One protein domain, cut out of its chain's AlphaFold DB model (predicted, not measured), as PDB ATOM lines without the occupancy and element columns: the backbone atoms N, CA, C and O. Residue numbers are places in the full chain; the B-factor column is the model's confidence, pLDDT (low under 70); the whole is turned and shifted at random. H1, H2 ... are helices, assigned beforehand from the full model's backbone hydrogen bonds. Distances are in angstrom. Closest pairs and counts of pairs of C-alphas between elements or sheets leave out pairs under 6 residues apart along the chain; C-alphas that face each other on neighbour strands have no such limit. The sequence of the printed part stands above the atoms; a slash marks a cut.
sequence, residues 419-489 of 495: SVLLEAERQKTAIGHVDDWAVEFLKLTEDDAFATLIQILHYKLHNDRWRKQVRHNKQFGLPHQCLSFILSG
ATOM      1  N   SER A 419     -32.938 -17.688  33.296       93.97
ATOM      2  CA  SER A 419     -33.432 -18.677  34.266       93.97
ATOM      3  C   SER A 419     -32.556 -19.936  34.287       93.97
ATOM      4  O   SER A 419     -32.204 -20.433  35.357       93.97
ATOM      5  N   VAL A 420     -32.131 -20.414  33.114       95.81
ATOM      6  CA  VAL A 420     -31.219 -21.562  32.991       95.81
ATOM      7  C   VAL A 420     -29.842 -21.254  33.593       95.81
ATOM      8  O   VAL A 420     -29.244 -22.110  34.245       95.81
ATOM      9  N   LEU A 421     -29.338 -20.027  33.449       94.49
ATOM     10  CA  LEU A 421     -28.059 -19.635  34.045       94.49
ATOM     11  C   LEU A 421     -28.107 -19.470  35.563       94.49
ATOM     12  O   LEU A 421     -27.117 -19.779  36.225       94.49
ATOM     13  N   LEU A 422     -29.235 -19.030  36.128       93.71
ATOM     14  CA  LEU A 422     -29.424 -19.038  37.582       93.71
ATOM     15  C   LEU A 422     -29.301 -20.459  38.142       93.71
ATOM     16  O   LEU A 422     -28.669 -20.676  39.178       93.71
ATOM     17  N   GLU A 423     -29.844 -21.435  37.419       94.24
ATOM     18  CA  GLU A 423     -29.735 -22.842  37.783       94.24
ATOM     19  C   GLU A 423     -28.313 -23.392  37.608       94.24
ATOM     20  O   GLU A 423     -27.815 -24.101  38.483       94.24
ATOM     21  N   ALA A 424     -27.615 -23.009  36.536       93.15
ATOM     22  CA  ALA A 424     -26.204 -23.348  36.353       93.15
ATOM     23  C   ALA A 424     -25.333 -22.816  37.507       93.15
ATOM     24  O   ALA A 424     -24.459 -23.522  38.009       93.15
ATOM     25  N   GLU A 425     -25.585 -21.589  37.973       92.17
ATOM     26  CA  GLU A 425     -24.860 -21.010  39.110       92.17
ATOM     27  C   GLU A 425     -25.174 -21.746  40.423       92.17
ATOM     28  O   GLU A 425     -24.272 -21.976  41.240       92.17
ATOM     29  N   ARG A 426     -26.427 -22.190  40.616       91.24
ATOM     30  CA  ARG A 426     -26.807 -23.056  41.742       91.24
ATOM     31  C   ARG A 426     -26.031 -24.373  41.706       91.24
ATOM     32  O   ARG A 426     -25.422 -24.719  42.718       91.24
ATOM     33  N   GLN A 427     -26.021 -25.082  40.573       88.65
ATOM     34  CA  GLN A 427     -25.262 -26.330  40.410       88.65
ATOM     35  C   GLN A 427     -23.776 -26.106  40.701       88.65
ATOM     36  O   GLN A 427     -23.202 -26.753  41.577       88.65
ATOM     37  N   LYS A 428     -23.168 -25.104  40.064       89.98
ATOM     38  CA  LYS A 428     -21.760 -24.765  40.272       89.98
ATOM     39  C   LYS A 428     -21.429 -24.518  41.744       89.98
ATOM     40  O   LYS A 428     -20.399 -24.983  42.224       89.98
ATOM     41  N   THR A 429     -22.306 -23.821  42.466       87.87
ATOM     42  CA  THR A 429     -22.133 -23.542  43.899       87.87
ATOM     43  C   THR A 429     -22.319 -24.793  44.764       87.87
ATOM     44  O   THR A 429     -21.593 -24.971  45.739       87.87
ATOM     45  N   ALA A 430     -23.290 -25.649  44.435       85.26
ATOM     46  CA  ALA A 430     -23.664 -26.802  45.252       85.26
ATOM     47  C   ALA A 430     -22.753 -28.025  45.047       85.26
ATOM     48  O   ALA A 430     -22.409 -28.694  46.018       85.26
ATOM     49  N   ILE A 431     -22.368 -28.318  43.799       85.40
ATOM     50  CA  ILE A 431     -21.652 -29.550  43.411       85.40
ATOM     51  C   ILE A 431     -20.325 -29.292  42.676       85.40
ATOM     52  O   ILE A 431     -19.619 -30.238  42.323       85.40
ATOM     53  N   GLY A 432     -19.951 -28.028  42.441       86.38
ATOM     54  CA  GLY A 432     -18.651 -27.647  41.870       86.38
ATOM     55  C   GLY A 432     -18.499 -27.863  40.359       86.38
ATOM     56  O   GLY A 432     -17.452 -27.535  39.804       86.38
ATOM     57  N   HIS A 433     -19.524 -28.383  39.686       86.64
ATOM     58  CA  HIS A 433     -19.578 -28.565  38.236       86.64
ATOM     59  C   HIS A 433     -20.967 -28.195  37.705       86.64
ATOM     60  O   HIS A 433     -21.889 -27.955  38.485       86.64
ATOM     61  N   VAL A 434     -21.084 -28.097  36.382       89.29
ATOM     62  CA  VAL A 434     -22.337 -27.813  35.676       89.29
ATOM     63  C   VAL A 434     -22.517 -28.820  34.548       89.29
ATOM     64  O   VAL A 434     -21.526 -29.302  33.999       89.29
ATOM     65  N   ASP A 435     -23.765 -29.117  34.211       91.53
ATOM     66  CA  ASP A 435     -24.105 -30.043  33.130       91.53
ATOM     67  C   ASP A 435     -23.791 -29.471  31.732       91.53
ATOM     68  O   ASP A 435     -23.625 -28.262  31.546       91.53
ATOM     69  N   ASP A 436     -23.793 -30.331  30.710       92.34
ATOM     70  CA  ASP A 436     -23.503 -29.953  29.319       92.34
ATOM     71  C   ASP A 436     -24.425 -28.843  28.792       92.34
ATOM     72  O   ASP A 436     -23.973 -27.927  28.099       92.34
ATOM     73  N   TRP A 437     -25.712 -28.868  29.159       93.66
ATOM     74  CA  TRP A 437     -26.646 -27.803  28.784       93.66
ATOM     75  C   TRP A 437     -26.182 -26.452  29.338       93.66
ATOM     76  O   TRP A 437     -26.219 -25.450  28.628       93.66
ATOM     77  N   ALA A 438     -25.655 -26.405  30.561       93.22
ATOM     78  CA  ALA A 438     -25.192 -25.166  31.173       93.22
ATOM     79  C   ALA A 438     -23.963 -24.619  30.443       93.22
ATOM     80  O   ALA A 438     -23.875 -23.415  30.194       93.22
ATOM     81  N   VAL A 439     -23.035 -25.504  30.063       93.85
ATOM     82  CA  VAL A 439     -21.837 -25.143  29.291       93.85
ATOM     83  C   VAL A 439     -22.217 -24.471  27.976       93.85
ATOM     84  O   VAL A 439     -21.614 -23.460  27.615       93.85
ATOM     85  N   GLU A 440     -23.220 -24.985  27.266       94.77
ATOM     86  CA  GLU A 440     -23.676 -24.384  26.011       94.77
ATOM     87  C   GLU A 440     -24.444 -23.073  26.225       94.77
ATOM     88  O   GLU A 440     -24.196 -22.098  25.514       94.77
ATOM     89  N   PHE A 441     -25.312 -22.992  27.237       94.74
ATOM     90  CA  PHE A 441     -26.048 -21.760  27.556       94.74
ATOM     91  C   PHE A 441     -25.125 -20.614  27.992       94.74
ATOM     92  O   PHE A 441     -25.371 -19.455  27.648       94.74
ATOM     93  N   LEU A 442     -24.029 -20.923  28.694       93.23
ATOM     94  CA  LEU A 442     -23.006 -19.947  29.083       93.23
ATOM     95  C   LEU A 442     -22.298 -19.307  27.878       93.23
ATOM     96  O   LEU A 442     -21.767 -18.205  28.008       93.23
ATOM     97  N   LYS A 443     -22.295 -19.964  26.709       94.17
ATOM     98  CA  LYS A 443     -21.719 -19.413  25.469       94.17
ATOM     99  C   LYS A 443     -22.640 -18.404  24.784       94.17
ATOM    100  O   LYS A 443     -22.160 -17.628  23.962       94.17
ATOM    101  N   LEU A 444     -23.939 -18.424  25.083       93.35
ATOM    102  CA  LEU A 444     -24.906 -17.491  24.504       93.35
ATOM    103  C   LEU A 444     -24.714 -16.104  25.123       93.35
ATOM    104  O   LEU A 444     -24.523 -15.996  26.336       93.35
ATOM    105  N   THR A 445     -24.778 -15.049  24.309       91.53
ATOM    106  CA  THR A 445     -24.545 -13.662  24.768       91.53
ATOM    107  C   THR A 445     -25.654 -12.689  24.393       91.53
ATOM    108  O   THR A 445     -25.678 -11.567  24.892       91.53
ATOM    109  N   GLU A 446     -26.554 -13.103  23.509       93.36
ATOM    110  CA  GLU A 446     -27.649 -12.293  23.003       93.36
ATOM    111  C   GLU A 446     -28.816 -12.219  23.995       93.36
ATOM    112  O   GLU A 446     -28.944 -13.045  24.901       93.36
ATOM    113  N   ASP A 447     -29.680 -11.221  23.791       95.47
ATOM    114  CA  ASP A 447     -30.882 -11.026  24.598       95.47
ATOM    115  C   ASP A 447     -31.835 -12.219  24.481       95.47
ATOM    116  O   ASP A 447     -32.201 -12.644  23.381       95.47
ATOM    117  N   ASP A 448     -32.282 -12.702  25.635       97.26
ATOM    118  CA  ASP A 448     -33.205 -13.816  25.765       97.26
ATOM    119  C   ASP A 448     -34.669 -13.345  25.926       97.26
ATOM    120  O   ASP A 448     -34.997 -12.167  25.716       97.26
ATOM    121  N   ALA A 449     -35.577 -14.255  26.284       98.23
ATOM    122  CA  ALA A 449     -36.985 -13.934  26.519       98.23
ATOM    123  C   ALA A 449     -37.190 -12.928  27.670       98.23
ATOM    124  O   ALA A 449     -38.047 -12.038  27.577       98.23
ATOM    125  N   PHE A 450     -36.394 -13.025  28.740       97.69
ATOM    126  CA  PHE A 450     -36.473 -12.118  29.885       97.69
ATOM    127  C   PHE A 450     -35.915 -10.732  29.541       97.69
ATOM    128  O   PHE A 450     -36.583  -9.722  29.774       97.69
ATOM    129  N   ALA A 451     -34.739 -10.668  28.915       97.12
ATOM    130  CA  ALA A 451     -34.163  -9.421  28.422       97.12
ATOM    131  C   ALA A 451     -35.110  -8.711  27.438       97.12
ATOM    132  O   ALA A 451     -35.304  -7.497  27.529       97.12
ATOM    133  N   THR A 452     -35.770  -9.466  26.554       98.28
ATOM    134  CA  THR A 452     -36.778  -8.931  25.626       98.28
ATOM    135  C   THR A 452     -37.976  -8.333  26.368       98.28
ATOM    136  O   THR A 452     -38.382  -7.213  26.055       98.28
ATOM    137  N   LEU A 453     -38.507  -9.009  27.395       98.35
ATOM    138  CA  LEU A 453     -39.567  -8.447  28.241       98.35
ATOM    139  C   LEU A 453     -39.125  -7.129  28.890       98.35
ATOM    140  O   LEU A 453     -39.854  -6.142  28.827       98.35
ATOM    141  N   ILE A 454     -37.927  -7.078  29.474       97.81
ATOM    142  CA  ILE A 454     -37.400  -5.860  30.103       97.81
ATOM    143  C   ILE A 454     -37.271  -4.712  29.092       97.81
ATOM    144  O   ILE A 454     -37.622  -3.574  29.411       97.81
ATOM    145  N   GLN A 455     -36.819  -4.990  27.868       96.49
ATOM    146  CA  GLN A 455     -36.749  -3.996  26.790       96.49
ATOM    147  C   GLN A 455     -38.137  -3.467  26.411       96.49
ATOM    148  O   GLN A 455     -38.307  -2.259  26.236       96.49
ATOM    149  N   ILE A 456     -39.142  -4.344  26.351       97.22
ATOM    150  CA  ILE A 456     -40.536  -3.965  26.090       97.22
ATOM    151  C   ILE A 456     -41.090  -3.113  27.230       97.22
ATOM    152  O   ILE A 456     -41.695  -2.075  26.970       97.22
ATOM    153  N   LEU A 457     -40.849  -3.490  28.487       96.22
ATOM    154  CA  LEU A 457     -41.259  -2.696  29.646       96.22
ATOM    155  C   LEU A 457     -40.572  -1.330  29.658       96.22
ATOM    156  O   LEU A 457     -41.223  -0.321  29.920       96.22
ATOM    157  N   HIS A 458     -39.286  -1.263  29.307       93.38
ATOM    158  CA  HIS A 458     -38.570  -0.000  29.148       93.38
ATOM    159  C   HIS A 458     -39.190   0.863  28.039       93.38
ATOM    160  O   HIS A 458     -39.410   2.059  28.222       93.38
ATOM    161  N   TYR A 459     -39.521   0.271  26.889       91.05
ATOM    162  CA  TYR A 459     -40.201   0.980  25.807       91.05
ATOM    163  C   TYR A 459     -41.577   1.493  26.251       91.05
ATOM    164  O   TYR A 459     -41.871   2.682  26.088       91.05
ATOM    165  N   LYS A 460     -42.394   0.633  26.873       91.40
ATOM    166  CA  LYS A 460     -43.720   0.981  27.394       91.40
ATOM    167  C   LYS A 460     -43.654   2.032  28.503       91.40
ATOM    168  O   LYS A 460     -44.564   2.850  28.622       91.40
ATOM    169  N   LEU A 461     -42.571   2.071  29.281       88.14
ATOM    170  CA  LEU A 461     -42.365   3.093  30.306       88.14
ATOM    171  C   LEU A 461     -42.425   4.512  29.728       88.14
ATOM    172  O   LEU A 461     -42.986   5.401  30.365       88.14
ATOM    173  N   HIS A 462     -41.890   4.700  28.521       85.52
ATOM    174  CA  HIS A 462     -41.725   6.015  27.901       85.52
ATOM    175  C   HIS A 462     -42.676   6.288  26.730       85.52
ATOM    176  O   HIS A 462     -42.899   7.451  26.401       85.52
ATOM    177  N   ASN A 463     -43.237   5.250  26.102       85.54
ATOM    178  CA  ASN A 463     -43.975   5.388  24.841       85.54
ATOM    179  C   ASN A 463     -45.421   4.881  24.901       85.54
ATOM    180  O   ASN A 463     -46.203   5.191  24.000       85.54
ATOM    181  N   ASP A 464     -45.797   4.122  25.934       84.14
ATOM    182  CA  ASP A 464     -47.124   3.513  25.998       84.14
ATOM    183  C   ASP A 464     -48.213   4.574  26.211       84.14
ATOM    184  O   ASP A 464     -48.294   5.221  27.260       84.14
ATOM    185  N   ARG A 465     -49.079   4.745  25.204       82.65
ATOM    186  CA  ARG A 465     -50.205   5.686  25.249       82.65
ATOM    187  C   ARG A 465     -51.189   5.330  26.353       82.65
ATOM    188  O   ARG A 465     -51.686   6.241  27.015       82.65
ATOM    189  N   TRP A 466     -51.415   4.040  26.595       81.38
ATOM    190  CA  TRP A 466     -52.307   3.571  27.648       81.38
ATOM    191  C   TRP A 466     -51.783   3.950  29.045       81.38
ATOM    192  O   TRP A 466     -52.577   4.211  29.951       81.38
ATOM    193  N   ARG A 467     -50.462   4.116  29.214       81.16
ATOM    194  CA  ARG A 467     -49.838   4.538  30.483       81.16
ATOM    195  C   ARG A 467     -49.556   6.036  30.599       81.16
ATOM    196  O   ARG A 467     -49.185   6.472  31.683       81.16
ATOM    197  N   LYS A 468     -49.758   6.849  29.551       70.51
ATOM    198  CA  LYS A 468     -49.445   8.299  29.585       70.51
ATOM    199  C   LYS A 468     -50.115   9.056  30.737       70.51
ATOM    200  O   LYS A 468     -49.574  10.050  31.205       70.51
ATOM    201  N   GLN A 469     -51.281   8.599  31.196       64.35
ATOM    202  CA  GLN A 469     -52.015   9.225  32.301       64.35
ATOM    203  C   GLN A 469     -51.461   8.870  33.693       64.35
ATOM    204  O   GLN A 469     -51.839   9.505  34.677       64.35
ATOM    205  N   VAL A 470     -50.554   7.893  33.794       65.00
ATOM    206  CA  VAL A 470     -49.877   7.551  35.048       65.00
ATOM    207  C   VAL A 470     -48.856   8.652  35.342       65.00
ATOM    208  O   VAL A 470     -47.786   8.709  34.735       65.00
ATOM    209  N   ARG A 471     -49.207   9.586  36.234       57.37
ATOM    210  CA  ARG A 471     -48.333  10.706  36.611       57.37
ATOM    211  C   ARG A 471     -47.094  10.182  37.334       57.37
ATOM    212  O   ARG A 471     -47.162   9.812  38.500       57.37
ATOM    213  N   HIS A 472     -45.944  10.243  36.675       57.83
ATOM    214  CA  HIS A 472     -44.658   9.990  37.317       57.83
ATOM    215  C   HIS A 472     -44.018  11.319  37.724       57.83
ATOM    216  O   HIS A 472     -43.310  11.931  36.931       57.83
ATOM    217  N   ASN A 473     -44.176  11.741  38.982       53.96
ATOM    218  CA  ASN A 473     -43.300  12.764  39.585       53.96
ATOM    219  C   ASN A 473     -41.905  12.176  39.914       53.96
ATOM    220  O   ASN A 473     -41.309  12.488  40.942       53.96
ATOM    221  N   LYS A 474     -41.398  11.261  39.078       59.28
ATOM    222  CA  LYS A 474     -40.178  10.490  39.338       59.28
ATOM    223  C   LYS A 474     -38.995  11.099  38.595       59.28
ATOM    224  O   LYS A 474     -39.095  11.483  37.432       59.28
ATOM    225  N   GLN A 475     -37.846  11.163  39.268       56.63
ATOM    226  CA  GLN A 475     -36.583  11.501  38.619       56.63
ATOM    227  C   GLN A 475     -36.077  10.269  37.856       56.63
ATOM    228  O   GLN A 475     -35.667   9.276  38.453       56.63
ATOM    229  N   PHE A 476     -36.105  10.331  36.525       58.18
ATOM    230  CA  PHE A 476     -35.629   9.250  35.653       58.18
ATOM    231  C   PHE A 476     -34.101   9.242  35.466       58.18
ATOM    232  O   PHE A 476     -33.584   8.422  34.717       58.18
ATOM    233  N   GLY A 477     -33.373  10.171  36.098       54.74
ATOM    234  CA  GLY A 477     -31.943  10.388  35.841       54.74
ATOM    235  C   GLY A 477     -31.645  11.014  34.470       54.74
ATOM    236  O   GLY A 477     -30.484  11.204  34.123       54.74
ATOM    237  N   LEU A 478     -32.681  11.357  33.697       52.56
ATOM    238  CA  LEU A 478     -32.571  12.074  32.431       52.56
ATOM    239  C   LEU A 478     -32.715  13.588  32.660       52.56
ATOM    240  O   LEU A 478     -33.552  13.999  33.472       52.56
ATOM    241  N   PRO A 479     -31.961  14.432  31.930       54.47
ATOM    242  CA  PRO A 479     -32.179  15.873  31.925       54.47
ATOM    243  C   PRO A 479     -33.637  16.208  31.594       54.47
ATOM    244  O   PRO A 479     -34.247  15.577  30.731       54.47
ATOM    245  N   HIS A 480     -34.191  17.243  32.228       57.71
ATOM    246  CA  HIS A 480     -35.592  17.640  32.028       57.71
ATOM    247  C   HIS A 480     -35.928  17.940  30.554       57.71
ATOM    248  O   HIS A 480     -37.041  17.687  30.110       57.71
ATOM    249  N   GLN A 481     -34.935  18.373  29.772       62.05
ATOM    250  CA  GLN A 481     -35.031  18.600  28.325       62.05
ATOM    251  C   GLN A 481     -35.368  17.320  27.530       62.05
ATOM    252  O   GLN A 481     -36.093  17.372  26.537       62.05
ATOM    253  N   CYS A 482     -34.887  16.158  27.985       54.76
ATOM    254  CA  CYS A 482     -35.234  14.859  27.405       54.76
ATOM    255  C   CYS A 482     -36.661  14.436  27.790       54.76
ATOM    256  O   CYS A 482     -37.335  13.764  27.015       54.76
ATOM    257  N   LEU A 483     -37.138  14.862  28.966       52.95
ATOM    258  CA  LEU A 483     -38.503  14.603  29.437       52.95
ATOM    259  C   LEU A 483     -39.528  15.513  28.758       52.95
ATOM    260  O   LEU A 483     -40.656  15.086  28.536       52.95
ATOM    261  N   SER A 484     -39.153  16.738  28.379       51.63
ATOM    262  CA  SER A 484     -40.070  17.664  27.712       51.63
ATOM    263  C   SER A 484     -40.588  17.142  26.378       51.63
ATOM    264  O   SER A 484     -41.720  17.457  26.069       51.63
ATOM    265  N   PHE A 485     -39.866  16.294  25.633       46.65
ATOM    266  CA  PHE A 485     -40.431  15.632  24.441       46.65
ATOM    267  C   PHE A 485     -41.436  14.519  24.777       46.65
ATOM    268  O   PHE A 485     -42.299  14.200  23.964       46.65
ATOM    269  N   ILE A 486     -41.353  13.942  25.979       46.84
ATOM    270  CA  ILE A 486     -42.284  12.914  26.462       46.84
ATOM    271  C   ILE A 486     -43.549  13.575  27.036       46.84
ATOM    272  O   ILE A 486     -44.654  13.074  26.839       46.84
ATOM    273  N   LEU A 487     -43.398  14.728  27.698       41.81
ATOM    274  CA  LEU A 487     -44.500  15.488  28.295       41.81
ATOM    275  C   LEU A 487     -45.117  16.530  27.335       41.81
ATOM    276  O   LEU A 487     -46.268  16.899  27.497       41.81
ATOM    277  N   SER A 488     -44.432  17.019  26.300       41.38
ATOM    278  CA  SER A 488     -45.021  18.029  25.395       41.38
ATOM    279  C   SER A 488     -46.115  17.478  24.480       41.38
ATOM    280  O   SER A 488     -46.854  18.254  23.885       41.38
ATOM    281  N   GLY A 489     -46.313  16.155  24.447       37.08
ATOM    282  CA  GLY A 489     -47.523  15.554  23.886       37.08
ATOM    283  C   GLY A 489     -48.812  15.867  24.669       37.08
ATOM    284  O   GLY A 489     -49.855  15.339  24.299       37.08
TER     285      GLY A 489
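What this domain is: This is residues 419 to 489 of the 495 residues of the protein "Exostosin domain-containing protein" of Glycine max (UniProt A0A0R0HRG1). Helix H3 lies along the middle of an extended rod, with the small helical hairpin H1 and H2 at one end and H4 set crosswise at the other, after a long loop. The printed part has 71 residues with four named helices, in the order H1 H2 H3 H4, and no named strand: all helix. The radius of gyration of the C-alphas is 19.4 A; the spans are 55 by 19 by 19 A.

Where its parts are: H3, residues 449 to 463, is 20.6 A long from C-alpha 449 at (-36.985, -13.934, 26.519). H1 is residues 419 to 431, 18.5 A; H2 is 436 to 441. H4, 480 to 489, ends at C-alpha 489 (-47.523, 15.554, 23.886).

How they stand to each other: H3 and H4 are close but not clearly touching, closest C-alphas His 462 and Ile 486, 7.1 A, about perpendicular at 75 degrees. H1, with residues 420 to 424 alone, touches H2, closest C-alphas Ala 424 and Ala 438, 5.6 A; the hairpin runs opposite ways at a steep tilt of 44 degrees. H2 and H3 are apart. Every O i to N i+4 pair is within hydrogen-bond range in H1 and H2, 10 of 11 in H3, 3 of 6 in H4.

The domain as a whole: The C-alphas farthest apart, Ile 431 and Ser 488, are 56.0 A apart. The printed part has no cut; the link H3 to H4 is long. Residues 469 to 489 have pLDDT under 70.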